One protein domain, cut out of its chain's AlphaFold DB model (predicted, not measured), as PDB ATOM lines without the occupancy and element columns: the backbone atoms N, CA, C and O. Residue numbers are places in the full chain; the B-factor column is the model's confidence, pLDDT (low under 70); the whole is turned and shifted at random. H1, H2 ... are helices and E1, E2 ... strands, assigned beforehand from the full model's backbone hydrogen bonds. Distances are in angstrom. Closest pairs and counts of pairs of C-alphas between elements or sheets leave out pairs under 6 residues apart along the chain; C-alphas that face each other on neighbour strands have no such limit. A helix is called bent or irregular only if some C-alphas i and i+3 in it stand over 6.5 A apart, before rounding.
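What this domain is: This is residues 515 to 730 of the 1246 residues of an uncharacterized protein of Phycisphaerae bacterium (UniProt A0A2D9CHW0). What is the overall shape? A long helical hairpin, H3 and H4, makes the length of the model, and its two helices cover one face of a strongly twisted sheet of four strands, while its turn reaches well beyond that sheet. On the side of this sheet away from the hairpin sits a small sheet of three strands with the short helix H1 over it, and H5 and H6 stand at the last end of H4. What is it made of? The printed part has 216 residues with six named helices and seven named strands, in the order E1 E2 E3 E4 H1 E5 E6 E7 H2 H3 H4 H5 H6, of mixed class; both sheets are antiparallel, in the orders E2 E3 E6 E7 and E1 E4 E5. How spread out is it? It is only just loose, close to compact, with a radius of gyration of the C-alphas of 20.5 A, and it is elongated, spanning 71 by 42 by 32 A.

Where its parts are: Where are the strands? E1 is residues 522 to 526, beginning at C-alpha (241.368, 55.798, -8.762); E2 is 528 to 536, 23.3 A long, and E3 is 541 to 548, 22.7 A long. E4 is 563 to 567, E5 is 579 to 581, E6 is 585 to 590 and E7 is 596 to 600. Where are the helices? H1 is residues 569 to 574, H2 is 608 to 613, H5 is 706 to 712 and H6 is 719 to 728, ending at C-alpha (261.809, 44.122, -15.018). H3 is 624 to 652, 40.6 A long and only just irregular, with C-alphas 630 and 633 6.8 A apart. H4 is 658 to 701, 64.5 A long, beginning at C-alpha (214.070, 56.408, 29.448).

How they stand to each other: How does the hairpin stand to the larger sheet? H4 is the hub and touches H3 at a shallow tilt of 18 degrees, opposite ways, with the C-alphas of Ala 646 and Ser 667 closest at 4.5 A. H3 and H4 are on the same face of the sheet E2 E3 E6 E7, two layers with helices on one face, at heights over the sheet of 6.3 A and 8.4 A. H3 lies over E2, E3 and E6, slantwise at 48 degrees to E3 on the local plane, and its closest C-alphas to E2 are Ala 637 and Ser 534, 5.0 A apart. How are the strands paired? The hairpin E2 and E3 has N 531 and O 545 at 2.9 A, E3 and E6 have N 544 and O 586 at 3.0 A, and the hairpin E6 and E7 has N 587 and O 599 at 2.9 A, each within hydrogen-bond range. In the other sheet N 523 of E1 and O 566 of E4, and N 565 of E4 and O 579 of E5, are 2.9 A apart. What of the other helices? H1 is on the sheet E1 E4 E5, over E4 and along it at 5 degrees on the local plane. H5 and H6 each only just touch H4, with 3 pairs of C-alphas within 8 A, about perpendicular at 86 and 83 degrees, closest at Phe 699 and Gly 706, 5.8 A, and at Asp 700 and Arg 721, 6.8 A; H2 and H4 are near each other. Every O i to N i+4 pair is within hydrogen-bond range in H1, H5 and H6, against 19 of 25 in H3, 38 of 40 in H4 and 0 of 2 in H2, where 2 of 3 O i to N i+3 pairs are.

The domain as a whole: How large is it? The two C-alphas farthest apart, those of Thr 657 and Pro 719, are 71.5 A apart. Is anything missing or long? The printed part has no cut, and the long link is E3 to E4, with 14 residues. Where is confidence low? The mean pLDDT of the printed part is 72.2, and 79 residues are under 70, among them residues 649 to 676 and 710 to 730.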
ATOM      1  N   THR A 515     233.487  56.559 -13.494       51.78
ATOM      2  CA  THR A 515     234.821  55.923 -13.538       51.78
ATOM      3  C   THR A 515     235.759  56.330 -12.404       51.78
ATOM      4  O   THR A 515     236.756  55.644 -12.197       51.78
ATOM      5  N   MET A 516     235.468  57.409 -11.665       60.91
ATOM      6  CA  MET A 516     236.330  57.914 -10.588       60.91
ATOM      7  C   MET A 516     235.894  57.361  -9.224       60.91
ATOM      8  O   MET A 516     234.704  57.360  -8.904       60.91
ATOM      9  N   LYS A 517     236.848  56.864  -8.431       73.56
ATOM     10  CA  LYS A 517     236.661  56.262  -7.092       73.56
ATOM     11  C   LYS A 517     237.798  56.704  -6.165       73.56
ATOM     12  O   LYS A 517     238.695  57.416  -6.619       73.56
ATOM     13  N   MET A 518     237.773  56.306  -4.890       69.56
ATOM     14  CA  MET A 518     238.810  56.673  -3.905       69.56
ATOM     15  C   MET A 518     239.031  58.199  -3.832       69.56
ATOM     16  O   MET A 518     240.127  58.697  -4.072       69.56
ATOM     17  N   GLY A 519     237.958  58.981  -3.665       66.56
ATOM     18  CA  GLY A 519     238.041  60.454  -3.673       66.56
ATOM     19  C   GLY A 519     238.491  61.096  -5.002       66.56
ATOM     20  O   GLY A 519     238.684  62.308  -5.061       66.56
ATOM     21  N   GLY A 520     238.640  60.306  -6.072       71.81
ATOM     22  CA  GLY A 520     239.181  60.724  -7.367       71.81
ATOM     23  C   GLY A 520     240.605  60.231  -7.647       71.81
ATOM     24  O   GLY A 520     241.119  60.497  -8.731       71.81
ATOM     25  N   GLU A 521     241.228  59.502  -6.717       76.62
ATOM     26  CA  GLU A 521     242.580  58.947  -6.870       76.62
ATOM     27  C   GLU A 521     242.623  57.617  -7.632       76.62
ATOM     28  O   GLU A 521     243.708  57.157  -7.969       76.62
ATOM     29  N   LEU A 522     241.472  57.012  -7.949       82.94
ATOM     30  CA  LEU A 522     241.368  55.798  -8.762       82.94
ATOM     31  C   LEU A 522     240.480  56.033  -9.984       82.94
ATOM     32  O   LEU A 522     239.392  56.606  -9.869       82.94
ATOM     33  N   LYS A 523     240.910  55.531 -11.149       83.25
ATOM     34  CA  LYS A 523     240.144  55.585 -12.400       83.25
ATOM     35  C   LYS A 523     240.379  54.357 -13.285       83.25
ATOM     36  O   LYS A 523     241.522  54.047 -13.615       83.25
ATOM     37  N   THR A 524     239.313  53.702 -13.752       84.25
ATOM     38  CA  THR A 524     239.442  52.707 -14.836       84.25
ATOM     39  C   THR A 524     239.553  53.393 -16.199       84.25
ATOM     40  O   THR A 524     238.868  54.380 -16.484       84.25
ATOM     41  N   LEU A 525     240.456  52.886 -17.042       83.12
ATOM     42  CA  LEU A 525     240.800  53.469 -18.343       83.12
ATOM     43  C   LEU A 525     240.262  52.649 -19.521       83.12
ATOM     44  O   LEU A 525     239.818  53.217 -20.517       83.12
ATOM     45  N   TRP A 526     240.283  51.320 -19.406       82.81
ATOM     46  CA  TRP A 526     239.710  50.393 -20.386       82.81
ATOM     47  C   TRP A 526     239.204  49.119 -19.712       82.81
ATOM     48  O   TRP A 526     239.515  48.845 -18.557       82.81
ATOM     49  N   GLY A 527     238.445  48.323 -20.466       78.56
ATOM     50  CA  GLY A 527     238.117  46.934 -20.140       78.56
ATOM     51  C   GLY A 527     237.094  46.699 -19.028       78.56
ATOM     52  O   GLY A 527     236.511  45.617 -18.982       78.56
ATOM     53  N   GLY A 528     236.826  47.681 -18.168       84.94
ATOM     54  CA  GLY A 528     235.895  47.518 -17.056       84.94
ATOM     55  C   GLY A 528     235.670  48.768 -16.210       84.94
ATOM     56  O   GLY A 528     236.140  49.867 -16.521       84.94
ATOM     57  N   GLU A 529     234.942  48.572 -15.117       85.44
ATOM     58  CA  GLU A 529     234.576  49.588 -14.131       85.44
ATOM     59  C   GLU A 529     234.992  49.171 -12.712       85.44
ATOM     60  O   GLU A 529     235.221  47.993 -12.425       85.44
ATOM     61  N   ALA A 530     235.117  50.158 -11.826       84.88
ATOM     62  CA  ALA A 530     235.419  49.969 -10.413       84.88
ATOM     63  C   ALA A 530     234.161  50.260  -9.581       84.88
ATOM     64  O   ALA A 530     233.720  51.406  -9.508       84.88
ATOM     65  N   GLU A 531     233.581  49.245  -8.942       85.75
ATOM     66  CA  GLU A 531     232.445  49.418  -8.030       85.75
ATOM     67  C   GLU A 531     232.907  49.517  -6.572       85.75
ATOM     68  O   GLU A 531     233.618  48.640  -6.081       85.75
ATOM     69  N   THR A 532     232.420  50.517  -5.836       84.81
ATOM     70  CA  THR A 532     232.526  50.555  -4.370       84.81
ATOM     71  C   THR A 532     231.513  49.574  -3.766       84.81
ATOM     72  O   THR A 532     230.303  49.771  -3.881       84.81
ATOM     73  N   VAL A 533     231.987  48.495  -3.132       84.88
ATOM     74  CA  VAL A 533     231.140  47.398  -2.604       84.88
ATOM     75  C   VAL A 533     230.956  47.421  -1.086       84.88
ATOM     76  O   VAL A 533     229.951  46.917  -0.575       84.88
ATOM     77  N   SER A 534     231.902  48.023  -0.370       84.00
ATOM     78  CA  SER A 534     231.849  48.303   1.066       84.00
ATOM     79  C   SER A 534     232.663  49.563   1.382       84.00
ATOM     80  O   SER A 534     233.268  50.165   0.498       84.00
ATOM     81  N   TYR A 535     232.626  50.000   2.638       82.25
ATOM     82  CA  TYR A 535     233.435  51.104   3.150       82.25
ATOM     83  C   TYR A 535     233.982  50.707   4.523       82.25
ATOM     84  O   TYR A 535     233.244  50.141   5.330       82.25
ATOM     85  N   ASN A 536     235.249  50.986   4.789       79.69
ATOM     86  CA  ASN A 536     235.925  50.683   6.040       79.69
ATOM     87  C   ASN A 536     236.976  51.778   6.309       79.69
ATOM     88  O   ASN A 536     238.022  51.785   5.655       79.69
ATOM     89  N   PRO A 537     236.735  52.710   7.253       75.44
ATOM     90  CA  PRO A 537     237.639  53.839   7.477       75.44
ATOM     91  C   PRO A 537     239.026  53.387   7.961       75.44
ATOM     92  O   PRO A 537     240.022  54.031   7.654       75.44
ATOM     93  N   TYR A 538     239.115  52.233   8.630       76.25
ATOM     94  CA  TYR A 538     240.373  51.648   9.105       76.25
ATOM     95  C   TYR A 538     241.197  50.971   7.994       76.25
ATOM     96  O   TYR A 538     242.319  50.537   8.251       76.25
ATOM     97  N   ALA A 539     240.655  50.874   6.775       71.69
ATOM     98  CA  ALA A 539     241.289  50.281   5.599       71.69
ATOM     99  C   ALA A 539     241.278  51.246   4.393       71.69
ATOM    100  O   ALA A 539     240.972  50.822   3.287       71.69
ATOM    101  N   GLY A 540     241.528  52.544   4.597       66.50
ATOM    102  CA  GLY A 540     241.566  53.528   3.499       66.50
ATOM    103  C   GLY A 540     240.202  53.838   2.865       66.50
ATOM    104  O   GLY A 540     240.121  54.237   1.706       66.50
ATOM    105  N   GLY A 541     239.105  53.650   3.604       78.44
ATOM    106  CA  GLY A 541     237.772  54.082   3.187       78.44
ATOM    107  C   GLY A 541     237.093  53.130   2.202       78.44
ATOM    108  O   GLY A 541     236.554  52.102   2.604       78.44
ATOM    109  N   GLU A 542     237.010  53.498   0.925       81.06
ATOM    110  CA  GLU A 542     236.227  52.758  -0.075       81.06
ATOM    111  C   GLU A 542     236.829  51.376  -0.383       81.06
ATOM    112  O   GLU A 542     237.997  51.248  -0.737       81.06
ATOM    113  N   SER A 543     236.031  50.311  -0.286       82.75
ATOM    114  CA  SER A 543     236.428  48.965  -0.715       82.75
ATOM    115  C   SER A 543     235.944  48.710  -2.133       82.75
ATOM    116  O   SER A 543     234.736  48.704  -2.391       82.75
ATOM    117  N   ILE A 544     236.880  48.470  -3.048       88.56
ATOM    118  CA  ILE A 544     236.616  48.391  -4.485       88.56
ATOM    119  C   ILE A 544     236.494  46.935  -4.943       88.56
ATOM    120  O   ILE A 544     237.156  46.031  -4.434       88.56
ATOM    121  N   GLN A 545     235.641  46.712  -5.937       89.00
ATOM    122  CA  GLN A 545     235.570  45.504  -6.747       89.00
ATOM    123  C   GLN A 545     235.628  45.920  -8.215       89.00
ATOM    124  O   GLN A 545     234.700  46.549  -8.726       89.00
ATOM    125  N   PHE A 546     236.699  45.544  -8.907       88.94
ATOM    126  CA  PHE A 546     236.767  45.694 -10.355       88.94
ATOM    127  C   PHE A 546     235.830  44.693 -11.035       88.94
ATOM    128  O   PHE A 546     235.641  43.572 -10.539       88.94
ATOM    129  N   LYS A 547     235.229  45.095 -12.159       86.50
ATOM    130  CA  LYS A 547     234.380  44.245 -13.002       86.50
ATOM    131  C   LYS A 547     234.589  44.540 -14.478       86.50
ATOM    132  O   LYS A 547     234.631  45.701 -14.876       86.50
ATOM    133  N   GLY A 548     234.655  43.492 -15.297       85.12
ATOM    134  CA  GLY A 548     234.833  43.628 -16.741       85.12
ATOM    135  C   GLY A 548     235.594  42.466 -17.369       85.12
ATOM    136  O   GLY A 548     235.435  41.309 -16.969       85.12
ATOM    137  N   ASN A 549     236.402  42.798 -18.373       80.06
ATOM    138  CA  ASN A 549     237.223  41.875 -19.151       80.06
ATOM    139  C   ASN A 549     238.223  41.091 -18.277       80.06
ATOM    140  O   ASN A 549     238.723  41.591 -17.270       80.06
ATOM    141  N   SER A 550     238.546  39.865 -18.693       77.69
ATOM    142  CA  SER A 550     239.688  39.093 -18.186       77.69
ATOM    143  C   SER A 550     240.954  39.379 -19.000       77.69
ATOM    144  O   SER A 550     240.880  39.951 -20.093       77.69
ATOM    145  N   HIS A 551     242.116  38.938 -18.517       72.31
ATOM    146  CA  HIS A 551     243.362  39.002 -19.286       72.31
ATOM    147  C   HIS A 551     243.317  38.117 -20.547       72.31
ATOM    148  O   HIS A 551     243.953  38.447 -21.545       72.31
ATOM    149  N   ASP A 552     242.498  37.056 -20.557       71.44
ATOM    150  CA  ASP A 552     242.224  36.249 -21.761       71.44
ATOM    151  C   ASP A 552     241.498  37.042 -22.867       71.44
ATOM    152  O   ASP A 552     241.581  36.693 -24.050       71.44
ATOM    153  N   TYR A 553     240.745  38.091 -22.508       71.25
ATOM    154  CA  TYR A 553     240.005  38.905 -23.468       71.25
ATOM    155  C   TYR A 553     240.835  40.107 -23.921       71.25
ATOM    156  O   TYR A 553     241.015  41.082 -23.189       71.25
ATOM    157  N   ARG A 554     241.284  40.061 -25.177       74.31
ATOM    158  CA  ARG A 554     241.953  41.183 -25.837       74.31
ATOM    159  C   ARG A 554     240.948  42.044 -26.602       74.31
ATOM    160  O   ARG A 554     240.316  41.557 -27.540       74.31
ATOM    161  N   ASP A 555     240.834  43.323 -26.244       70.75
ATOM    162  CA  ASP A 555     239.928  44.269 -26.903       70.75
ATOM    163  C   ASP A 555     240.327  44.463 -28.386       70.75
ATOM    164  O   ASP A 555     241.464  44.864 -28.666       70.75
ATOM    165  N   PRO A 556     239.429  44.216 -29.363       67.12
ATOM    166  CA  PRO A 556     239.752  44.338 -30.789       67.12
ATOM    167  C   PRO A 556     240.066  45.760 -31.287       67.12
ATOM    168  O   PRO A 556     240.523  45.905 -32.420       67.12
ATOM    169  N   LYS A 557     239.782  46.805 -30.498       62.25
ATOM    170  CA  LYS A 557     239.975  48.220 -30.856       62.25
ATOM    171  C   LYS A 557     241.241  48.810 -30.247       62.25
ATOM    172  O   LYS A 557     241.920  49.568 -30.933       62.25
ATOM    173  N   THR A 558     241.548  48.494 -28.987       66.38
ATOM    174  CA  THR A 558     242.755  49.011 -28.309       66.38
ATOM    175  C   THR A 558     243.919  48.022 -28.320       66.38
ATOM    176  O   THR A 558     245.072  48.428 -28.195       66.38
ATOM    177  N   GLY A 559     243.649  46.724 -28.489       71.06
ATOM    178  CA  GLY A 559     244.660  45.675 -28.386       71.06
ATOM    179  C   GLY A 559     245.155  45.433 -26.955       71.06
ATOM    180  O   GLY A 559     246.199  44.802 -26.786       71.06
ATOM    181  N   GLN A 560     244.439  45.920 -25.944       76.75
ATOM    182  CA  GLN A 560     244.760  45.723 -24.528       76.75
ATOM    183  C   GLN A 560     243.978  44.541 -23.947       76.75
ATOM    184  O   GLN A 560     242.987  44.094 -24.529       76.75
ATOM    185  N   THR A 561     244.438  44.041 -22.808       79.00
ATOM    186  CA  THR A 561     243.861  42.923 -22.052       79.00
ATOM    187  C   THR A 561     243.356  43.398 -20.691       79.00
ATOM    188  O   THR A 561     243.712  44.494 -20.251       79.00
ATOM    189  N   GLY A 562     242.489  42.607 -20.047       82.94
ATOM    190  CA  GLY A 562     241.980  42.908 -18.704       82.94
ATOM    191  C   GLY A 562     241.339  44.295 -18.586       82.94
ATOM    192  O   GLY A 562     240.716  44.801 -19.525       82.94
ATOM    193  N   ILE A 563     241.499  44.897 -17.410       83.69
ATOM    194  CA  ILE A 563     240.998  46.215 -17.017       83.69
ATOM    195  C   ILE A 563     242.206  47.083 -16.650       83.69
ATOM    196  O   ILE A 563     242.910  46.784 -15.688       83.69
ATOM    197  N   GLY A 564     242.449  48.164 -17.392       84.00
ATOM    198  CA  GLY A 564     243.525  49.108 -17.077       84.00
ATOM    199  C   GLY A 564     243.108  50.082 -15.982       84.00
ATOM    200  O   GLY A 564     242.084  50.760 -16.121       84.00
ATOM    201  N   VAL A 565     243.902  50.182 -14.915       86.00
ATOM    202  CA  VAL A 565     243.627  51.030 -13.747       86.00
ATOM    203  C   VAL A 565     244.715  52.088 -13.590       86.00
ATOM    204  O   VAL A 565     245.892  51.771 -13.412       86.00
ATOM    205  N   ALA A 566     244.304  53.354 -13.608       83.69
ATOM    206  CA  ALA A 566     245.087  54.461 -13.079       83.69
ATOM    207  C   ALA A 566     244.809  54.605 -11.577       83.69
ATOM    208  O   ALA A 566     243.649  54.595 -11.153       83.69
ATOM    209  N   TYR A 567     245.866  54.768 -10.785       82.81
ATOM    210  CA  TYR A 567     245.795  55.053  -9.356       82.81
ATOM    211  C   TYR A 567     246.872  56.073  -8.981       82.81
ATOM    212  O   TYR A 567     247.971  56.035  -9.531       82.81
ATOM    213  N   GLY A 568     246.546  56.985  -8.067       79.94
ATOM    214  CA  GLY A 568     247.348  58.166  -7.765       79.94
ATOM    215  C   GLY A 568     247.022  59.339  -8.697       79.94
ATOM    216  O   GLY A 568     246.676  59.165  -9.870       79.94
ATOM    217  N   LYS A 569     247.116  60.561  -8.158       78.12
ATOM    218  CA  LYS A 569     246.647  61.794  -8.818       78.12
ATOM    219  C   LYS A 569     247.279  62.012 -10.202       78.12
ATOM    220  O   LYS A 569     246.558  62.338 -11.145       78.12
ATOM    221  N   ASP A 570     248.582  61.772 -10.341       77.75
ATOM    222  CA  ASP A 570     249.309  61.974 -11.602       77.75
ATOM    223  C   ASP A 570     248.899  60.964 -12.683       77.75
ATOM    224  O   ASP A 570     248.564  61.355 -13.801       77.75
ATOM    225  N   SER A 571     248.839  59.670 -12.356       80.06
ATOM    226  CA  SER A 571     248.423  58.626 -13.303       80.06
ATOM    227  C   SER A 571     246.961  58.785 -13.731       80.06
ATOM    228  O   SER A 571     246.635  58.605 -14.908       80.06
ATOM    229  N   VAL A 572     246.071  59.203 -12.819       80.38
ATOM    230  CA  VAL A 572     244.666  59.516 -13.141       80.38
ATOM    231  C   VAL A 572     244.549  60.748 -14.048       80.38
ATOM    232  O   VAL A 572     243.749  60.728 -14.989       80.38
ATOM    233  N   ALA A 573     245.354  61.791 -13.818       77.56
ATOM    234  CA  ALA A 573     245.392  62.984 -14.668       77.56
ATOM    235  C   ALA A 573     245.949  62.678 -16.071       77.56
ATOM    236  O   ALA A 573     245.367  63.094 -17.077       77.56
ATOM    237  N   ASN A 574     247.031  61.899 -16.144       78.19
ATOM    238  CA  ASN A 574     247.693  61.515 -17.392       78.19
ATOM    239  C   ASN A 574     246.939  60.424 -18.174       78.19
ATOM    240  O   ASN A 574     247.146  60.288 -19.378       78.19
ATOM    241  N   ASN A 575     246.003  59.707 -17.536       80.38
ATOM    242  CA  ASN A 575     245.348  58.499 -18.063       80.38
ATOM    243  C   ASN A 575     246.357  57.373 -18.344       80.38
ATOM    244  O   ASN A 575     246.303  56.706 -19.377       80.38
ATOM    245  N   GLU A 576     247.276  57.172 -17.404       79.38
ATOM    246  CA  GLU A 576     248.290  56.123 -17.429       79.38
ATOM    247  C   GLU A 576     247.858  54.965 -16.520       79.38
ATOM    248  O   GLU A 576     247.530  55.177 -15.353       79.38
ATOM    249  N   ALA A 577     247.818  53.739 -17.051       78.44
ATOM    250  CA  ALA A 577     247.539  52.565 -16.232       78.44
ATOM    251  C   ALA A 577     248.800  52.156 -15.472       78.44
ATOM    252  O   ALA A 577     249.835  51.896 -16.082       78.44
ATOM    253  N   VAL A 578     248.681  52.048 -14.152       76.06
ATOM    254  CA  VAL A 578     249.743  51.550 -13.266       76.06
ATOM    255  C   VAL A 578     249.568  50.064 -12.941       76.06
ATOM    256  O   VAL A 578     250.540  49.397 -12.600       76.06
ATOM    257  N   VAL A 579     248.348  49.528 -13.086       79.12
ATOM    258  CA  VAL A 579     248.027  48.104 -12.891       79.12
ATOM    259  C   VAL A 579     247.004  47.649 -13.946       79.12
ATOM    260  O   VAL A 579     246.035  48.362 -14.216       79.12
ATOM    261  N   GLU A 580     247.191  46.455 -14.520       80.62
ATOM    262  CA  GLU A 580     246.130  45.703 -15.216       80.62
ATOM    263  C   GLU A 580     245.513  44.681 -14.244       80.62
ATOM    264  O   GLU A 580     246.237  43.985 -13.527       80.62
ATOM    265  N   VAL A 581     244.180  44.615 -14.186       84.38
ATOM    266  CA  VAL A 581     243.418  43.742 -13.272       84.38
ATOM    267  C   VAL A 581     242.290  43.006 -14.003       84.38
ATOM    268  O   VAL A 581     241.923  43.350 -15.124       84.38
ATOM    269  N   GLU A 582     241.681  42.020 -13.342       83.44
ATOM    270  CA  GLU A 582     240.418  41.413 -13.784       83.44
ATOM    271  C   GLU A 582     239.266  41.754 -12.817       83.44
ATOM    272  O   GLU A 582     239.223  42.814 -12.203       83.44
ATOM    273  N   ASN A 583     238.334  40.816 -12.628       85.38
ATOM    274  CA  ASN A 583     237.243  40.866 -11.663       85.38
ATOM    275  C   ASN A 583     237.758  40.643 -10.218       85.38
ATOM    276  O   ASN A 583     237.374  39.687  -9.539       85.38
ATOM    277  N   GLU A 584     238.669  41.501  -9.757       87.94
ATOM    278  CA  GLU A 584     239.397  41.382  -8.485       87.94
ATOM    279  C   GLU A 584     239.006  42.508  -7.499       87.94
ATOM    280  O   GLU A 584     238.719  43.629  -7.927       87.94
ATOM    281  N   PRO A 585     238.925  42.242  -6.181       90.44
ATOM    282  CA  PRO A 585     238.707  43.272  -5.178       90.44
ATOM    283  C   PRO A 585     240.018  43.984  -4.835       90.44
ATOM    284  O   PRO A 585     241.089  43.373  -4.830       90.44
ATOM    285  N   ALA A 586     239.920  45.264  -4.491       87.38
ATOM    286  CA  ALA A 586     241.056  46.101  -4.136       87.38
ATOM    287  C   ALA A 586     240.746  47.045  -2.966       87.38
ATOM    288  O   ALA A 586     239.584  47.318  -2.649       87.38
ATOM    289  N   GLN A 587     241.803  47.516  -2.308       86.00
ATOM    290  CA  GLN A 587     241.741  48.379  -1.135       86.00
ATOM    291  C   GLN A 587     242.944  49.327  -1.122       86.00
ATOM    292  O   GLN A 587     244.075  48.874  -1.280       86.00
ATOM    293  N   GLN A 588     242.716  50.619  -0.892       79.88
ATOM    294  CA  GLN A 588     243.782  51.563  -0.542       79.88
ATOM    295  C   GLN A 588     244.241  51.247   0.883       79.88
ATOM    296  O   GLN A 588     243.435  51.265   1.809       79.88
ATOM    297  N   LEU A 589     245.506  50.870   1.060       74.25
ATOM    298  CA  LEU A 589     246.089  50.553   2.363       74.25
ATOM    299  C   LEU A 589     247.368  51.360   2.560       74.25
ATOM    300  O   LEU A 589     248.158  51.536   1.635       74.25
ATOM    301  N   ARG A 590     247.575  51.843   3.786       60.53
ATOM    302  CA  ARG A 590     248.793  52.557   4.154       60.53
ATOM    303  C   ARG A 590     249.922  51.557   4.383       60.53
ATOM    304  O   ARG A 590     249.806  50.682   5.239       60.53
ATOM    305  N   ASP A 591     250.974  51.683   3.588       47.06
ATOM    306  CA  ASP A 591     252.129  50.790   3.590       47.06
ATOM    307  C   ASP A 591     253.129  51.172   4.697       47.06
ATOM    308  O   ASP A 591     253.052  52.258   5.280       47.06
ATOM    309  N   GLY A 592     254.102  50.302   4.980       38.84
ATOM    310  CA  GLY A 592     255.082  50.480   6.060       38.84
ATOM    311  C   GLY A 592     255.955  51.738   5.939       38.84
ATOM    312  O   GLY A 592     256.474  52.209   6.944       38.84
ATOM    313  N   GLY A 593     256.072  52.307   4.733       31.72
ATOM    314  CA  GLY A 593     256.737  53.590   4.461       31.72
ATOM    315  C   GLY A 593     255.836  54.831   4.579       31.72
ATOM    316  O   GLY A 593     256.252  55.922   4.204       31.72
ATOM    317  N   GLY A 594     254.591  54.689   5.045       41.03
ATOM    318  CA  GLY A 594     253.680  55.805   5.334       41.03
ATOM    319  C   GLY A 594     252.849  56.335   4.156       41.03
ATOM    320  O   GLY A 594     251.925  57.115   4.404       41.03
ATOM    321  N   ALA A 595     253.122  55.904   2.921       47.97
ATOM    322  CA  ALA A 595     252.317  56.196   1.728       47.97
ATOM    323  C   ALA A 595     251.094  55.262   1.602       47.97
ATOM    324  O   ALA A 595     251.076  54.171   2.176       47.97
ATOM    325  N   GLU A 596     250.072  55.669   0.844       64.88
ATOM    326  CA  GLU A 596     248.855  54.875   0.616       64.88
ATOM    327  C   GLU A 596     248.866  54.191  -0.758       64.88
ATOM    328  O   GLU A 596     248.764  54.836  -1.804       64.88
ATOM    329  N   ASN A 597     248.959  52.862  -0.750       73.88
ATOM    330  CA  ASN A 597     249.103  52.017  -1.932       73.88
ATOM    331  C   ASN A 597     247.793  51.275  -2.253       73.88
ATOM    332  O   ASN A 597     247.096  50.788  -1.360       73.88
ATOM    333  N   LEU A 598     247.472  51.131  -3.543       83.75
ATOM    334  CA  LEU A 598     246.340  50.318  -3.993       83.75
ATOM    335  C   LEU A 598     246.709  48.830  -3.974       83.75
ATOM    336  O   LEU A 598     247.355  48.320  -4.889       83.75
ATOM    337  N   VAL A 599     246.240  48.112  -2.957       86.06
ATOM    338  CA  VAL A 599     246.388  46.658  -2.862       86.06
ATOM    339  C   VAL A 599     245.269  45.974  -3.641       86.06
ATOM    340  O   VAL A 599     244.096  46.096  -3.291       86.06
ATOM    341  N   VAL A 600     245.633  45.197  -4.663       88.88
ATOM    342  CA  VAL A 600     244.719  44.319  -5.412       88.88
ATOM    343  C   VAL A 600     244.881  42.882  -4.912       88.88
ATOM    344  O   VAL A 600     245.993  42.353  -4.868       88.88
ATOM    345  N   TYR A 601     243.785  42.226  -4.526       88.69
ATOM    346  CA  TYR A 601     243.815  40.844  -4.033       88.69
ATOM    347  C   TYR A 601     243.521  39.881  -5.176       88.69
ATOM    348  O   TYR A 601     242.438  39.915  -5.752       88.69
ATOM    349  N   GLY A 602     244.476  39.005  -5.468       85.31
ATOM    350  CA  GLY A 602     244.523  38.232  -6.699       85.31
ATOM    351  C   GLY A 602     244.166  36.752  -6.567       85.31
ATOM    352  O   GLY A 602     243.554  36.267  -5.604       85.31
ATOM    353  N   ASP A 603     244.572  36.018  -7.599       84.81
ATOM    354  CA  ASP A 603     244.120  34.659  -7.897       84.81
ATOM    355  C   ASP A 603     244.885  33.535  -7.158       84.81
ATOM    356  O   ASP A 603     244.583  32.344  -7.310       84.81
ATOM    357  N   LEU A 604     245.876  33.896  -6.336       84.50
ATOM    358  CA  LEU A 604     246.654  32.982  -5.494       84.50
ATOM    359  C   LEU A 604     245.779  32.371  -4.380       84.50
ATOM    360  O   LEU A 604     244.820  32.994  -3.925       84.50
ATOM    361  N   LYS A 605     246.084  31.153  -3.919       85.38
ATOM    362  CA  LYS A 605     245.418  30.531  -2.759       85.38
ATOM    363  C   LYS A 605     246.101  30.862  -1.440       85.38
ATOM    364  O   LYS A 605     247.321  30.803  -1.342       85.38
ATOM    365  N   ILE A 606     245.290  31.107  -0.414       82.50
ATOM    366  CA  ILE A 606     245.752  31.316   0.960       82.50
ATOM    367  C   ILE A 606     246.351  29.987   1.471       82.50
ATOM    368  O   ILE A 606     245.654  28.961   1.434       82.50
ATOM    369  N   PRO A 607     247.621  29.952   1.925       76.50
ATOM    370  CA  PRO A 607     248.225  28.741   2.474       76.50
ATOM    371  C   PRO A 607     247.464  28.253   3.710       76.50
ATOM    372  O   PRO A 607     247.055  29.045   4.554       76.50
ATOM    373  N   LYS A 608     247.303  26.931   3.855       75.25
ATOM    374  CA  LYS A 608     246.492  26.340   4.938       75.25
ATOM    375  C   LYS A 608     246.956  26.755   6.337       75.25
ATOM    376  O   LYS A 608     246.110  26.949   7.196       75.25
ATOM    377  N   ASN A 609     248.263  26.921   6.531       63.97
ATOM    378  CA  ASN A 609     248.862  27.277   7.818       63.97
ATOM    379  C   ASN A 609     248.484  28.707   8.259       63.97
ATOM    380  O   ASN A 609     248.291  28.944   9.443       63.97
ATOM    381  N   PHE A 610     248.292  29.630   7.308       68.81
ATOM    382  CA  PHE A 610     247.880  31.016   7.576       68.81
ATOM    383  C   PHE A 610     246.374  31.166   7.861       68.81
ATOM    384  O   PHE A 610     245.933  32.214   8.317       68.81
ATOM    385  N   VAL A 611     245.555  30.133   7.622       70.50
ATOM    386  CA  VAL A 611     244.110  30.170   7.934       70.50
ATOM    387  C   VAL A 611     243.874  30.256   9.442       70.50
ATOM    388  O   VAL A 611     242.957  30.950   9.884       70.50
ATOM    389  N   ASP A 612     244.711  29.565  10.214       68.62
ATOM    390  CA  ASP A 612     244.617  29.528  11.671       68.62
ATOM    391  C   ASP A 612     245.121  30.858  12.279       68.62
ATOM    392  O   ASP A 612     244.515  31.368  13.219       68.62
ATOM    393  N   GLU A 613     246.142  31.483  11.673       60.69
ATOM    394  CA  GLU A 613     246.665  32.817  12.029       60.69
ATOM    395  C   GLU A 613     245.682  33.957  11.704       60.69
ATOM    396  O   GLU A 613     245.486  34.869  12.504       60.69
ATOM    397  N   LEU A 614     244.970  33.871  10.573       66.81
ATOM    398  CA  LEU A 614     243.880  34.795  10.229       66.81
ATOM    399  C   LEU A 614     242.671  34.690  11.179       66.81
ATOM    400  O   LEU A 614     241.743  35.499  11.069       66.81
ATOM    401  N   GLY A 615     242.627  33.693  12.071       73.56
ATOM    402  CA  GLY A 615     241.539  33.487  13.029       73.56
ATOM    403  C   GLY A 615     240.161  33.372  12.367       73.56
ATOM    404  O   GLY A 615     239.181  33.909  12.886       73.56
ATOM    405  N   ASP A 616     240.082  32.782  11.167       79.56
ATOM    406  CA  ASP A 616     238.835  32.652  10.403       79.56
ATOM    407  C   ASP A 616     238.866  31.451   9.440       79.56
ATOM    408  O   ASP A 616     239.354  31.532   8.310       79.56
ATOM    409  N   ASP A 617     238.237  30.345   9.853       82.94
ATOM    410  CA  ASP A 617     238.030  29.138   9.034       82.94
ATOM    411  C   ASP A 617     237.401  29.421   7.652       82.94
ATOM    412  O   ASP A 617     237.514  28.602   6.736       82.94
ATOM    413  N   ARG A 618     236.747  30.573   7.441       88.31
ATOM    414  CA  ARG A 618     236.137  30.937   6.149       88.31
ATOM    415  C   ARG A 618     237.171  31.301   5.074       88.31
ATOM    416  O   ARG A 618     236.799  31.362   3.899       88.31
ATOM    417  N   ALA A 619     238.444  31.483   5.440       86.50
ATOM    418  CA  ALA A 619     239.571  31.599   4.508       86.50
ATOM    419  C   ALA A 619     240.025  30.237   3.929       86.50
ATOM    420  O   ALA A 619     240.717  30.182   2.909       86.50
ATOM    421  N   LYS A 620     239.634  29.113   4.549       84.69
ATOM    422  CA  LYS A 620     240.181  27.775   4.269       84.69
ATOM    423  C   LYS A 620     239.977  27.339   2.811       84.69
ATOM    424  O   LYS A 620     238.854  27.213   2.326       84.69
ATOM    425  N   ASN A 621     241.086  27.048   2.125       82.19
ATOM    426  CA  ASN A 621     241.168  26.691   0.697       82.19
ATOM    427  C   ASN A 621     240.693  27.776  -0.299       82.19
ATOM    428  O   ASN A 621     240.552  27.473  -1.490       82.19
ATOM    429  N   LYS A 622     240.455  29.020   0.140       88.69
ATOM    430  CA  LYS A 622     240.071  30.124  -0.751       88.69
ATOM    431  C   LYS A 622     241.272  30.750  -1.465       88.69
ATOM    432  O   LYS A 622     242.421  30.605  -1.048       88.69
ATOM    433  N   LYS A 623     240.974  31.470  -2.549       91.19
ATOM    434  CA  LYS A 623     241.868  32.480  -3.130       91.19
ATOM    435  C   LYS A 623     241.813  33.775  -2.321       91.19
ATOM    436  O   LYS A 623     240.775  34.022  -1.704       91.19
ATOM    437  N   PHE A 624     242.856  34.607  -2.372       88.56
ATOM    438  CA  PHE A 624     242.851  35.934  -1.737       88.56
ATOM    439  C   PHE A 624     241.633  36.747  -2.205       88.56
ATOM    440  O   PHE A 624     240.799  37.125  -1.375       88.56
ATOM    441  N   LYS A 625     241.410  36.852  -3.526       91.06
ATOM    442  CA  LYS A 625     240.231  37.533  -4.093       91.06
ATOM    443  C   LYS A 625     238.886  36.979  -3.614       91.06
ATOM    444  O   LYS A 625     237.998  37.733  -3.225       91.06
ATOM    445  N   ASN A 626     238.756  35.654  -3.532       92.81
ATOM    446  CA  ASN A 626     237.543  34.978  -3.054       92.81
ATOM    447  C   ASN A 626     237.340  35.058  -1.527       92.81
ATOM    448  O   ASN A 626     236.253  34.734  -1.043       92.81
ATOM    449  N   TYR A 627     238.355  35.399  -0.730       92.25
ATOM    450  CA  TYR A 627     238.175  35.627   0.706       92.25
ATOM    451  C   TYR A 627     237.817  37.091   0.977       92.25
ATOM    452  O   TYR A 627     236.804  37.350   1.629       92.25
ATOM    453  N   VAL A 628     238.548  38.038   0.381       91.81
ATOM    454  CA  VAL A 628     238.255  39.474   0.514       91.81
ATOM    455  C   VAL A 628     236.887  39.818  -0.089       91.81
ATOM    456  O   VAL A 628     236.016  40.317   0.621       91.81
ATOM    457  N   GLY A 629     236.642  39.459  -1.354       88.75
ATOM    458  CA  GLY A 629     235.400  39.794  -2.062       88.75
ATOM    459  C   GLY A 629     234.159  39.044  -1.556       88.75
ATOM    460  O   GLY A 629     233.116  39.657  -1.330       88.75
ATOM    461  N   ASP A 630     234.234  37.720  -1.336       90.56
ATOM    462  CA  ASP A 630     233.052  36.947  -0.908       90.56
ATOM    463  C   ASP A 630     232.791  36.929   0.602       90.56
ATOM    464  O   ASP A 630     231.701  36.506   0.998       90.56
ATOM    465  N   VAL A 631     233.753  37.321   1.443       91.69
ATOM    466  CA  VAL A 631     233.605  37.271   2.909       91.69
ATOM    467  C   VAL A 631     233.786  38.646   3.529       91.69
ATOM    468  O   VAL A 631     232.812  39.179   4.051       91.69
ATOM    469  N   LEU A 632     234.984  39.231   3.446       91.00
ATOM    470  CA  LEU A 632     235.321  40.449   4.192       91.00
ATOM    471  C   LEU A 632     234.476  41.647   3.741       91.00
ATOM    472  O   LEU A 632     233.728  42.195   4.549       91.00
ATOM    473  N   ASN A 633     234.471  41.965   2.443       90.00
ATOM    474  CA  ASN A 633     233.683  43.077   1.896       90.00
ATOM    475  C   ASN A 633     232.170  42.871   2.120       90.00
ATOM    476  O   ASN A 633     231.416  43.815   2.360       90.00
ATOM    477  N   LYS A 634     231.699  41.614   2.123       91.12
ATOM    478  CA  LYS A 634     230.293  41.286   2.426       91.12
ATOM    479  C   LYS A 634     229.955  41.355   3.913       91.12
ATOM    480  O   LYS A 634     228.772  41.467   4.226       91.12
ATOM    481  N   ASP A 635     230.926  41.263   4.817       88.62
ATOM    482  CA  ASP A 635     230.722  41.475   6.251       88.62
ATOM    483  C   ASP A 635     230.756  42.973   6.591       88.62
ATOM    484  O   ASP A 635     229.827  43.446   7.242       88.62
ATOM    485  N   GLU A 636     231.698  43.743   6.036       84.50
ATOM    486  CA  GLU A 636     231.698  45.218   6.088       84.50
ATOM    487  C   GLU A 636     230.361  45.789   5.588       84.50
ATOM    488  O   GLU A 636     229.671  46.508   6.307       84.50
ATOM    489  N   ALA A 637     229.889  45.363   4.409       85.62
ATOM    490  CA  ALA A 637     228.601  45.800   3.863       85.62
ATOM    491  C   ALA A 637     227.369  45.403   4.715       85.62
ATOM    492  O   ALA A 637     226.274  45.929   4.489       85.62
ATOM    493  N   LYS A 638     227.493  44.479   5.683       87.38
ATOM    494  CA  LYS A 638     226.447  44.207   6.695       87.38
ATOM    495  C   LYS A 638     226.614  45.109   7.912       87.38
ATOM    496  O   LYS A 638     225.609  45.606   8.416       87.38
ATOM    497  N   ILE A 639     227.853  45.309   8.365       76.81
ATOM    498  CA  ILE A 639     228.198  46.162   9.504       76.81
ATOM    499  C   ILE A 639     227.752  47.599   9.216       76.81
ATOM    500  O   ILE A 639     226.947  48.134   9.974       76.81
ATOM    501  N   ASN A 640     228.113  48.153   8.057       81.50
ATOM    502  CA  ASN A 640     227.751  49.516   7.654       81.50
ATOM    503  C   ASN A 640     226.231  49.717   7.643       81.50
ATOM    504  O   ASN A 640     225.729  50.645   8.261       81.50
ATOM    505  N   ARG A 641     225.475  48.777   7.055       85.38
ATOM    506  CA  ARG A 641     223.994  48.772   7.052       85.38
ATOM    507  C   ARG A 641     223.356  48.543   8.427       85.38
ATOM    508  O   ARG A 641     222.127  48.526   8.536       85.38
ATOM    509  N   THR A 642     224.149  48.255   9.449       75.19
ATOM    510  CA  THR A 642     223.701  48.067  10.836       75.19
ATOM    511  C   THR A 642     224.033  49.311  11.658       75.19
ATOM    512  O   THR A 642     223.164  49.800  12.371       75.19
ATOM    513  N   MET A 643     225.225  49.885  11.461       72.38
ATOM    514  CA  MET A 643     225.631  51.186  12.003       72.38
ATOM    515  C   MET A 643     224.784  52.335  11.435       72.38
ATOM    516  O   MET A 643     224.343  53.186  12.194       72.38
ATOM    517  N   GLU A 644     224.464  52.313  10.137       77.00
ATOM    518  CA  GLU A 644     223.505  53.209   9.467       77.00
ATOM    519  C   GLU A 644     222.174  53.262  10.229       77.00
ATOM    520  O   GLU A 644     221.732  54.330  10.639       77.00
ATOM    521  N   LYS A 645     221.578  52.096  10.508       78.31
ATOM    522  CA  LYS A 645     220.292  51.996  11.219       78.31
ATOM    523  C   LYS A 645     220.387  52.374  12.695       78.31
ATOM    524  O   LYS A 645     219.403  52.848  13.251       78.31
ATOM    525  N   ALA A 646     221.537  52.150  13.326       65.69
ATOM    526  CA  ALA A 646     221.803  52.628  14.677       65.69
ATOM    527  C   ALA A 646     221.944  54.159  14.700       65.69
ATOM    528  O   ALA A 646     221.375  54.806  15.566       65.69
ATOM    529  N   SER A 647     222.607  54.761  13.711       64.75
ATOM    530  CA  SER A 647     222.684  56.218  13.562       64.75
ATOM    531  C   SER A 647     221.311  56.834  13.264       64.75
ATOM    532  O   SER A 647     220.956  57.836  13.880       64.75
ATOM    533  N   GLU A 648     220.490  56.213  12.405       72.44
ATOM    534  CA  GLU A 648     219.087  56.611  12.212       72.44
ATOM    535  C   GLU A 648     218.290  56.534  13.526       72.44
ATOM    536  O   GLU A 648     217.590  57.485  13.866       72.44
ATOM    537  N   LEU A 649     218.421  55.437  14.284       66.69
ATOM    538  CA  LEU A 649     217.728  55.250  15.561       66.69
ATOM    539  C   LEU A 649     218.187  56.266  16.618       66.69
ATOM    540  O   LEU A 649     217.341  56.871  17.264       66.69
ATOM    541  N   ALA A 650     219.490  56.523  16.746       61.12
ATOM    542  CA  ALA A 650     220.041  57.531  17.654       61.12
ATOM    543  C   ALA A 650     219.592  58.966  17.310       61.12
ATOM    544  O   ALA A 650     219.482  59.799  18.207       61.12
ATOM    545  N   LEU A 651     219.325  59.257  16.030       63.06
ATOM    546  CA  LEU A 651     218.811  60.552  15.571       63.06
ATOM    547  C   LEU A 651     217.286  60.698  15.752       63.06
ATOM    548  O   LEU A 651     216.818  61.803  16.019       63.06
ATOM    549  N   ASP A 652     216.504  59.618  15.615       61.56
ATOM    550  CA  ASP A 652     215.058  59.623  15.919       61.56
ATOM    551  C   ASP A 652     214.789  59.532  17.446       61.56
ATOM    552  O   ASP A 652     213.737  59.980  17.895       61.56
ATOM    553  N   ALA A 653     215.733  59.023  18.254       56.75
ATOM    554  CA  ALA A 653     215.633  58.851  19.715       56.75
ATOM    555  C   ALA A 653     215.902  60.130  20.546       56.75
ATOM    556  O   ALA A 653     216.223  60.046  21.733       56.75
ATOM    557  N   ASN A 654     215.764  61.316  19.946       50.59
ATOM    558  CA  ASN A 654     216.109  62.627  20.524       50.59
ATOM    559  C   ASN A 654     215.121  63.141  21.607       50.59
ATOM    560  O   ASN A 654     214.946  64.346  21.790       50.59
ATOM    561  N   ASP A 655     214.466  62.223  22.320       50.28
ATOM    562  CA  ASP A 655     213.512  62.494  23.394       50.28
ATOM    563  C   ASP A 655     214.141  62.105  24.743       50.28
ATOM    564  O   ASP A 655     214.566  60.962  24.922       50.28
ATOM    565  N   ASN A 656     214.100  62.995  25.745       50.91
ATOM    566  CA  ASN A 656     214.637  62.783  27.110       50.91
ATOM    567  C   ASN A 656     213.908  61.696  27.946       50.91
ATOM    568  O   ASN A 656     213.930  61.713  29.177       50.91
ATOM    569  N   THR A 657     213.228  60.749  27.300       50.41
ATOM    570  CA  THR A 657     212.575  59.609  27.949       50.41
ATOM    571  C   THR A 657     213.573  58.481  28.208       50.41
ATOM    572  O   THR A 657     214.541  58.299  27.471       50.41
ATOM    573  N   SER A 658     213.283  57.627  29.191       42.19
ATOM    574  CA  SER A 658     214.070  56.408  29.448       42.19
ATOM    575  C   SER A 658     214.076  55.420  28.269       42.19
ATOM    576  O   SER A 658     214.911  54.522  28.238       42.19
ATOM    577  N   ILE A 659     213.154  55.566  27.305       42.25
ATOM    578  CA  ILE A 659     213.139  54.779  26.065       42.25
ATOM    579  C   ILE A 659     214.111  55.388  25.049       42.25
ATOM    580  O   ILE A 659     214.946  54.654  24.537       42.25
ATOM    581  N   GLY A 660     214.089  56.708  24.833       47.75
ATOM    582  CA  GLY A 660     215.057  57.395  23.966       47.75
ATOM    583  C   GLY A 660     216.501  57.213  24.446       47.75
ATOM    584  O   GLY A 660     217.381  56.859  23.667       47.75
ATOM    585  N   GLN A 661     216.734  57.302  25.759       50.72
ATOM    586  CA  GLN A 661     218.033  56.996  26.376       50.72
ATOM    587  C   GLN A 661     218.468  55.532  26.163       50.72
ATOM    588  O   GLN A 661     219.654  55.261  25.960       50.72
ATOM    589  N   LEU A 662     217.528  54.580  26.172       48.62
ATOM    590  CA  LEU A 662     217.809  53.169  25.888       48.62
ATOM    591  C   LEU A 662     218.065  52.919  24.391       48.62
ATOM    592  O   LEU A 662     218.939  52.129  24.049       48.62
ATOM    593  N   GLU A 663     217.337  53.590  23.499       52.16
ATOM    594  CA  GLU A 663     217.506  53.487  22.044       52.16
ATOM    595  C   GLU A 663     218.817  54.145  21.580       52.16
ATOM    596  O   GLU A 663     219.541  53.549  20.782       52.16
ATOM    597  N   SER A 664     219.185  55.292  22.160       56.31
ATOM    598  CA  SER A 664     220.495  55.943  22.010       56.31
ATOM    599  C   SER A 664     221.635  55.037  22.496       56.31
ATOM    600  O   SER A 664     222.461  54.613  21.691       56.31
ATOM    601  N   SER A 665     221.628  54.605  23.762       51.19
ATOM    602  CA  SER A 665     222.703  53.749  24.301       51.19
ATOM    603  C   SER A 665     222.804  52.373  23.624       51.19
ATOM    604  O   SER A 665     223.904  51.843  23.461       51.19
ATOM    605  N   THR A 666     221.687  51.802  23.159       52.34
ATOM    606  CA  THR A 666     221.701  50.595  22.310       52.34
ATOM    607  C   THR A 666     222.348  50.878  20.953       52.34
ATOM    608  O   THR A 666     223.097  50.044  20.443       52.34
ATOM    609  N   SER A 667     222.086  52.049  20.369       55.22
ATOM    610  CA  SER A 667     222.672  52.467  19.095       55.22
ATOM    611  C   SER A 667     224.178  52.699  19.205       55.22
ATOM    612  O   SER A 667     224.915  52.177  18.372       55.22
ATOM    613  N   ASP A 668     224.649  53.359  20.265       55.00
ATOM    614  CA  ASP A 668     226.078  53.545  20.551       55.00
ATOM    615  C   ASP A 668     226.819  52.201  20.616       55.00
ATOM    616  O   ASP A 668     227.850  52.014  19.973       55.00
ATOM    617  N   VAL A 669     226.269  51.226  21.351       53.81
ATOM    618  CA  VAL A 669     226.850  49.876  21.471       53.81
ATOM    619  C   VAL A 669     226.866  49.142  20.122       53.81
ATOM    620  O   VAL A 669     227.807  48.398  19.835       53.81
ATOM    621  N   ILE A 670     225.867  49.364  19.262       56.34
ATOM    622  CA  ILE A 670     225.840  48.810  17.899       56.34
ATOM    623  C   ILE A 670     226.876  49.488  16.989       56.34
ATOM    624  O   ILE A 670     227.482  48.795  16.171       56.34
ATOM    625  N   ILE A 671     227.099  50.800  17.134       66.81
ATOM    626  CA  ILE A 671     228.097  51.565  16.371       66.81
ATOM    627  C   ILE A 671     229.509  51.117  16.762       66.81
ATOM    628  O   ILE A 671     230.204  50.555  15.920       66.81
ATOM    629  N   LYS A 672     229.871  51.188  18.051       62.69
ATOM    630  CA  LYS A 672     231.170  50.713  18.574       62.69
ATOM    631  C   LYS A 672     231.429  49.246  18.234       62.69
ATOM    632  O   LYS A 672     232.487  48.871  17.732       62.69
ATOM    633  N   GLY A 673     230.418  48.400  18.447       53.78
ATOM    634  CA  GLY A 673     230.455  46.989  18.075       53.78
ATOM    635  C   GLY A 673     230.491  46.746  16.562       53.78
ATOM    636  O   GLY A 673     230.710  45.607  16.147       53.78
ATOM    637  N   GLY A 674     230.265  47.765  15.734       57.88
ATOM    638  CA  GLY A 674     230.537  47.789  14.302       57.88
ATOM    639  C   GLY A 674     231.982  48.189  14.011       57.88
ATOM    640  O   GLY A 674     232.691  47.415  13.369       57.88
ATOM    641  N   ASP A 675     232.445  49.318  14.552       68.50
ATOM    642  CA  ASP A 675     233.805  49.846  14.366       68.50
ATOM    643  C   ASP A 675     234.893  48.836  14.754       68.50
ATOM    644  O   ASP A 675     235.784  48.554  13.950       68.50
ATOM    645  N   MET A 676     234.760  48.167  15.908       61.09
ATOM    646  CA  MET A 676     235.667  47.078  16.317       61.09
ATOM    647  C   MET A 676     235.774  45.965  15.259       61.09
ATOM    648  O   MET A 676     236.836  45.370  15.073       61.09
ATOM    649  N   LYS A 677     234.675  45.666  14.551       71.69
ATOM    650  CA  LYS A 677     234.648  44.644  13.493       71.69
ATOM    651  C   LYS A 677     235.205  45.173  12.174       71.69
ATOM    652  O   LYS A 677     235.847  44.406  11.465       71.69
ATOM    653  N   LEU A 678     234.999  46.452  11.850       74.88
ATOM    654  CA  LEU A 678     235.625  47.093  10.690       74.88
ATOM    655  C   LEU A 678     237.150  47.133  10.855       74.88
ATOM    656  O   LEU A 678     237.858  46.679   9.956       74.88
ATOM    657  N   LYS A 679     237.655  47.530  12.031       77.69
ATOM    658  CA  LYS A 679     239.083  47.459  12.380       77.69
ATOM    659  C   LYS A 679     239.627  46.027  12.284       77.69
ATOM    660  O   LYS A 679     240.562  45.788  11.527       77.69
ATOM    661  N   ALA A 680     238.967  45.045  12.903       74.25
ATOM    662  CA  ALA A 680     239.384  43.640  12.811       74.25
ATOM    663  C   ALA A 680     239.327  43.048  11.381       74.25
ATOM    664  O   ALA A 680     240.010  42.063  11.095       74.25
ATOM    665  N   ILE A 681     238.523  43.612  10.470       79.19
ATOM    666  CA  ILE A 681     238.541  43.259   9.040       79.19
ATOM    667  C   ILE A 681     239.667  43.999   8.300       79.19
ATOM    668  O   ILE A 681     240.300  43.402   7.428       79.19
ATOM    669  N   ALA A 682     239.964  45.250   8.663       79.19
ATOM    670  CA  ALA A 682     241.083  46.017   8.120       79.19
ATOM    671  C   ALA A 682     242.429  45.346   8.429       79.19
ATOM    672  O   ALA A 682     243.218  45.110   7.518       79.19
ATOM    673  N   ASP A 683     242.645  44.927   9.679       77.94
ATOM    674  CA  ASP A 683     243.859  44.208  10.086       77.94
ATOM    675  C   ASP A 683     244.011  42.876   9.321       77.94
ATOM    676  O   ASP A 683     245.113  42.502   8.917       77.94
ATOM    677  N   LYS A 684     242.899  42.183   9.023       81.94
ATOM    678  CA  LYS A 684     242.905  40.989   8.156       81.94
ATOM    679  C   LYS A 684     243.206  41.316   6.695       81.94
ATOM    680  O   LYS A 684     243.929  40.553   6.063       81.94
ATOM    681  N   LYS A 685     242.697  42.429   6.156       83.94
ATOM    682  CA  LYS A 685     243.057  42.919   4.813       83.94
ATOM    683  C   LYS A 685     244.561  43.217   4.726       83.94
ATOM    684  O   LYS A 685     245.206  42.703   3.820       83.94
ATOM    685  N   MET A 686     245.137  43.914   5.711       76.94
ATOM    686  CA  MET A 686     246.586  44.170   5.785       76.94
ATOM    687  C   MET A 686     247.408  42.870   5.844       76.94
ATOM    688  O   MET A 686     248.283  42.672   5.009       76.94
ATOM    689  N   MET A 687     247.073  41.925   6.735       72.75
ATOM    690  CA  MET A 687     247.764  40.621   6.789       72.75
ATOM    691  C   MET A 687     247.690  39.843   5.465       72.75
ATOM    692  O   MET A 687     248.643  39.167   5.086       72.75
ATOM    693  N   LEU A 688     246.564  39.928   4.747       78.44
ATOM    694  CA  LEU A 688     246.402  39.304   3.432       78.44
ATOM    695  C   LEU A 688     247.214  40.012   2.338       78.44
ATOM    696  O   LEU A 688     247.662  39.335   1.417       78.44
ATOM    697  N   ALA A 689     247.390  41.332   2.425       78.44
ATOM    698  CA  ALA A 689     248.209  42.118   1.506       78.44
ATOM    699  C   ALA A 689     249.688  41.722   1.629       78.44
ATOM    700  O   ALA A 689     250.290  41.270   0.653       78.44
ATOM    701  N   ASP A 690     250.213  41.785   2.854       72.25
ATOM    702  CA  ASP A 690     251.594  41.444   3.204       72.25
ATOM    703  C   ASP A 690     251.936  40.005   2.793       72.25
ATOM    704  O   ASP A 690     252.910  39.757   2.078       72.25
ATOM    705  N   LEU A 691     251.073  39.053   3.168       74.88
ATOM    706  CA  LEU A 691     251.220  37.645   2.805       74.88
ATOM    707  C   LEU A 691     251.178  37.430   1.287       74.88
ATOM    708  O   LEU A 691     251.907  36.586   0.765       74.88
ATOM    709  N   GLN A 692     250.327  38.162   0.562       81.00
ATOM    710  CA  GLN A 692     250.252  38.039  -0.891       81.00
ATOM    711  C   GLN A 692     251.503  38.605  -1.576       81.00
ATOM    712  O   GLN A 692     251.964  37.979  -2.532       81.00
ATOM    713  N   SER A 693     252.068  39.724  -1.098       74.25
ATOM    714  CA  SER A 693     253.340  40.242  -1.628       74.25
ATOM    715  C   SER A 693     254.460  39.241  -1.375       74.25
ATOM    716  O   SER A 693     254.984  38.680  -2.330       74.25
ATOM    717  N   ALA A 694     254.716  38.883  -0.112       66.00
ATOM    718  CA  ALA A 694     255.804  37.975   0.255       66.00
ATOM    719  C   ALA A 694     255.748  36.629  -0.498       66.00
ATOM    720  O   ALA A 694     256.784  36.090  -0.898       66.00
ATOM    721  N   LEU A 695     254.545  36.093  -0.748       66.44
ATOM    722  CA  LEU A 695     254.359  34.921  -1.608       66.44
ATOM    723  C   LEU A 695     254.654  35.220  -3.087       66.44
ATOM    724  O   LEU A 695     255.363  34.442  -3.721       66.44
ATOM    725  N   ASN A 696     254.130  36.312  -3.651       72.19
ATOM    726  CA  ASN A 696     254.392  36.702  -5.040       72.19
ATOM    727  C   ASN A 696     255.882  36.940  -5.307       72.19
ATOM    728  O   ASN A 696     256.376  36.446  -6.320       72.19
ATOM    729  N   ASP A 697     256.574  37.621  -4.394       68.62
ATOM    730  CA  ASP A 697     258.006  37.919  -4.453       68.62
ATOM    731  C   ASP A 697     258.838  36.629  -4.355       68.62
ATOM    732  O   ASP A 697     259.736  36.395  -5.164       68.62
ATOM    733  N   THR A 698     258.464  35.713  -3.451       66.81
ATOM    734  CA  THR A 698     259.079  34.374  -3.348       66.81
ATOM    735  C   THR A 698     258.883  33.551  -4.628       66.81
ATOM    736  O   THR A 698     259.800  32.863  -5.075       66.81
ATOM    737  N   PHE A 699     257.700  33.603  -5.248       70.44
ATOM    738  CA  PHE A 699     257.441  32.890  -6.504       70.44
ATOM    739  C   PHE A 699     258.075  33.570  -7.728       70.44
ATOM    740  O   PHE A 699     258.336  32.883  -8.717       70.44
ATOM    741  N   ASP A 700     258.372  34.873  -7.660       65.75
ATOM    742  CA  ASP A 700     259.182  35.596  -8.648       65.75
ATOM    743  C   ASP A 700     260.674  35.256  -8.541       65.75
ATOM    744  O   ASP A 700     261.279  34.942  -9.566       65.75
ATOM    745  N   GLU A 701     261.254  35.240  -7.333       61.94
ATOM    746  CA  GLU A 701     262.663  34.864  -7.114       61.94
ATOM    747  C   GLU A 701     262.945  33.410  -7.532       61.94
ATOM    748  O   GLU A 701     264.016  33.105  -8.056       61.94
ATOM    749  N   LEU A 702     261.978  32.511  -7.315       65.06
ATOM    750  CA  LEU A 702     262.102  31.084  -7.627       65.06
ATOM    751  C   LEU A 702     261.596  30.695  -9.030       65.06
ATOM    752  O   LEU A 702     261.659  29.516  -9.370       65.06
ATOM    753  N   GLU A 703     261.082  31.640  -9.827       70.06
ATOM    754  CA  GLU A 703     260.473  31.395 -11.153       70.06
ATOM    755  C   GLU A 703     259.395  30.276 -11.140       70.06
ATOM    756  O   GLU A 703     259.331  29.441 -12.042       70.06
ATOM    757  N   MET A 704     258.536  30.229 -10.110       70.06
ATOM    758  CA  MET A 704     257.663  29.078  -9.794       70.06
ATOM    759  C   MET A 704     256.150  29.358  -9.874       70.06
ATOM    760  O   MET A 704     255.657  30.404  -9.451       70.06
ATOM    761  N   LYS A 705     255.361  28.350 -10.282       70.31
ATOM    762  CA  LYS A 705     253.882  28.384 -10.252       70.31
ATOM    763  C   LYS A 705     253.324  28.224  -8.830       70.31
ATOM    764  O   LYS A 705     252.917  27.137  -8.412       70.31
ATOM    765  N   GLY A 706     253.239  29.336  -8.099       69.38
ATOM    766  CA  GLY A 706     252.824  29.374  -6.690       69.38
ATOM    767  C   GLY A 706     251.511  28.656  -6.348       69.38
ATOM    768  O   GLY A 706     251.428  27.975  -5.329       69.38
ATOM    769  N   ASN A 707     250.493  28.719  -7.213       77.62
ATOM    770  CA  ASN A 707     249.218  28.021  -6.988       77.62
ATOM    771  C   ASN A 707     249.346  26.481  -7.052       77.62
ATOM    772  O   ASN A 707     248.649  25.779  -6.312       77.62
ATOM    773  N   ASP A 708     250.233  25.942  -7.893       73.75
ATOM    774  CA  ASP A 708     250.523  24.502  -7.933       73.75
ATOM    775  C   ASP A 708     251.365  24.076  -6.730       73.75
ATOM    776  O   ASP A 708     251.065  23.055  -6.101       73.75
ATOM    777  N   PHE A 709     252.336  24.901  -6.335       71.69
ATOM    778  CA  PHE A 709     253.127  24.663  -5.133       71.69
ATOM    779  C   PHE A 709     252.252  24.628  -3.867       71.69
ATOM    780  O   PHE A 709     252.230  23.618  -3.163       71.69
ATOM    781  N   ILE A 710     251.445  25.668  -3.613       69.44
ATOM    782  CA  ILE A 710     250.580  25.773  -2.417       69.44
ATOM    783  C   ILE A 710     249.536  24.643  -2.347       69.44
ATOM    784  O   ILE A 710     249.118  24.246  -1.257       69.44
ATOM    785  N   THR A 711     249.086  24.109  -3.491       68.50
ATOM    786  CA  THR A 711     248.034  23.074  -3.515       68.50
ATOM    787  C   THR A 711     248.545  21.639  -3.537       68.50
ATOM    788  O   THR A 711     247.873  20.772  -2.972       68.50
ATOM    789  N   LYS A 712     249.684  21.376  -4.188       67.31
ATOM    790  CA  LYS A 712     250.199  20.020  -4.455       67.31
ATOM    791  C   LYS A 712     251.556  19.744  -3.797       67.31
ATOM    792  O   LYS A 712     251.934  18.583  -3.703       67.31
ATOM    793  N   GLY A 713     252.280  20.778  -3.362       59.12
ATOM    794  CA  GLY A 713     253.689  20.684  -2.958       59.12
ATOM    795  C   GLY A 713     254.656  20.521  -4.137       59.12
ATOM    796  O   GLY A 713     255.829  20.223  -3.931       59.12
ATOM    797  N   ASN A 714     254.176  20.692  -5.373       61.06
ATOM    798  CA  ASN A 714     254.979  20.500  -6.576       61.06
ATOM    799  C   ASN A 714     255.722  21.788  -6.935       61.06
ATOM    800  O   ASN A 714     255.097  22.828  -7.143       61.06
ATOM    801  N   VAL A 715     257.042  21.693  -7.096       61.91
ATOM    802  CA  VAL A 715     257.814  22.682  -7.855       61.91
ATOM    803  C   VAL A 715     257.453  22.514  -9.331       61.91
ATOM    804  O   VAL A 715     257.551  21.413  -9.873       61.91
ATOM    805  N   VAL A 716     256.982  23.594  -9.948       60.28
ATOM    806  CA  VAL A 716     256.674  23.681 -11.378       60.28
ATOM    807  C   VAL A 716     257.183  25.033 -11.852       60.28
ATOM    808  O   VAL A 716     256.668  26.064 -11.415       60.28
ATOM    809  N   ASP A 717     258.195  25.007 -12.708       62.62
ATOM    810  CA  ASP A 717     258.809  26.195 -13.297       62.62
ATOM    811  C   ASP A 717     257.767  26.981 -14.117       62.62
ATOM    812  O   ASP A 717     256.870  26.400 -14.743       62.62
ATOM    813  N   ASP A 718     257.880  28.308 -14.131       62.25
ATOM    814  CA  ASP A 718     256.996  29.199 -14.877       62.25
ATOM    815  C   ASP A 718     257.768  30.031 -15.920       62.25
ATOM    816  O   ASP A 718     258.243  31.130 -15.614       62.25
ATOM    817  N   PRO A 719     257.883  29.544 -17.174       54.50
ATOM    818  CA  PRO A 719     258.645  30.222 -18.224       54.50
ATOM    819  C   PRO A 719     258.165  31.647 -18.526       54.50
ATOM    820  O   PRO A 719     258.962  32.490 -18.936       54.50
ATOM    821  N   GLU A 720     256.879  31.933 -18.322       56.31
ATOM    822  CA  GLU A 720     256.288  33.252 -18.576       56.31
ATOM    823  C   GLU A 720     256.677  34.240 -17.466       56.31
ATOM    824  O   GLU A 720     257.082  35.369 -17.750       56.31
ATOM    825  N   ARG A 721     256.687  33.786 -16.205       57.94
ATOM    826  CA  ARG A 721     257.189  34.561 -15.058       57.94
ATOM    827  C   ARG A 721     258.695  34.829 -15.174       57.94
ATOM    828  O   ARG A 721     259.120  35.971 -15.002       57.94
ATOM    829  N   ALA A 722     259.480  33.826 -15.578       50.34
ATOM    830  CA  ALA A 722     260.909  33.974 -15.876       50.34
ATOM    831  C   ALA A 722     261.180  35.015 -16.983       50.34
ATOM    832  O   ALA A 722     262.116  35.813 -16.900       50.34
ATOM    833  N   MET A 723     260.339  35.063 -18.026       47.56
ATOM    834  CA  MET A 723     260.447  36.084 -19.077       47.56
ATOM    835  C   MET A 723     260.052  37.485 -18.581       47.56
ATOM    836  O   MET A 723     260.766  38.445 -18.879       47.56
ATOM    837  N   ASN A 724     258.995  37.608 -17.774       49.31
ATOM    838  CA  ASN A 724     258.544  38.892 -17.221       49.31
ATOM    839  C   ASN A 724     259.531  39.488 -16.202       49.31
ATOM    840  O   ASN A 724     259.803  40.690 -16.241       49.31
ATOM    841  N   ASN A 725     260.159  38.671 -15.354       48.34
ATOM    842  CA  ASN A 725     261.191  39.153 -14.426       48.34
ATOM    843  C   ASN A 725     262.476  39.597 -15.155       48.34
ATOM    844  O   ASN A 725     263.195  40.470 -14.669       48.34
ATOM    845  N   MET A 726     262.710  39.113 -16.379       40.50
ATOM    846  CA  MET A 726     263.739  39.656 -17.277       40.50
ATOM    847  C   MET A 726     263.344  40.983 -17.948       40.50
ATOM    848  O   MET A 726     264.221  41.780 -18.274       40.50
ATOM    849  N   ALA A 727     262.049  41.261 -18.131       41.81
ATOM    850  CA  ALA A 727     261.591  42.580 -18.570       41.81
ATOM    851  C   ALA A 727     261.801  43.633 -17.465       41.81
ATOM    852  O   ALA A 727     262.347  44.704 -17.740       41.81
ATOM    853  N   LYS A 728     261.501  43.285 -16.200       38.47
ATOM    854  CA  LYS A 728     261.809  44.122 -15.018       38.47
ATOM    855  C   LYS A 728     263.300  44.493 -14.917       38.47
ATOM    856  O   LYS A 728     263.622  45.556 -14.398       38.47
ATOM    857  N   SER A 729     264.222  43.671 -15.438       40.41
ATOM    858  CA  SER A 729     265.668  43.956 -15.394       40.41
ATOM    859  C   SER A 729     266.177  44.941 -16.464       40.41
ATOM    860  O   SER A 729     267.389  45.076 -16.632       40.41
ATOM    861  N   GLY A 730     265.292  45.591 -17.230       37.00
ATOM    862  CA  GLY A 730     265.622  46.709 -18.131       37.00
ATOM    863  C   GLY A 730     266.426  46.367 -19.395       37.00
ATOM    864  O   GLY A 730     266.783  47.267 -20.155       37.00
TER     865      GLY A 730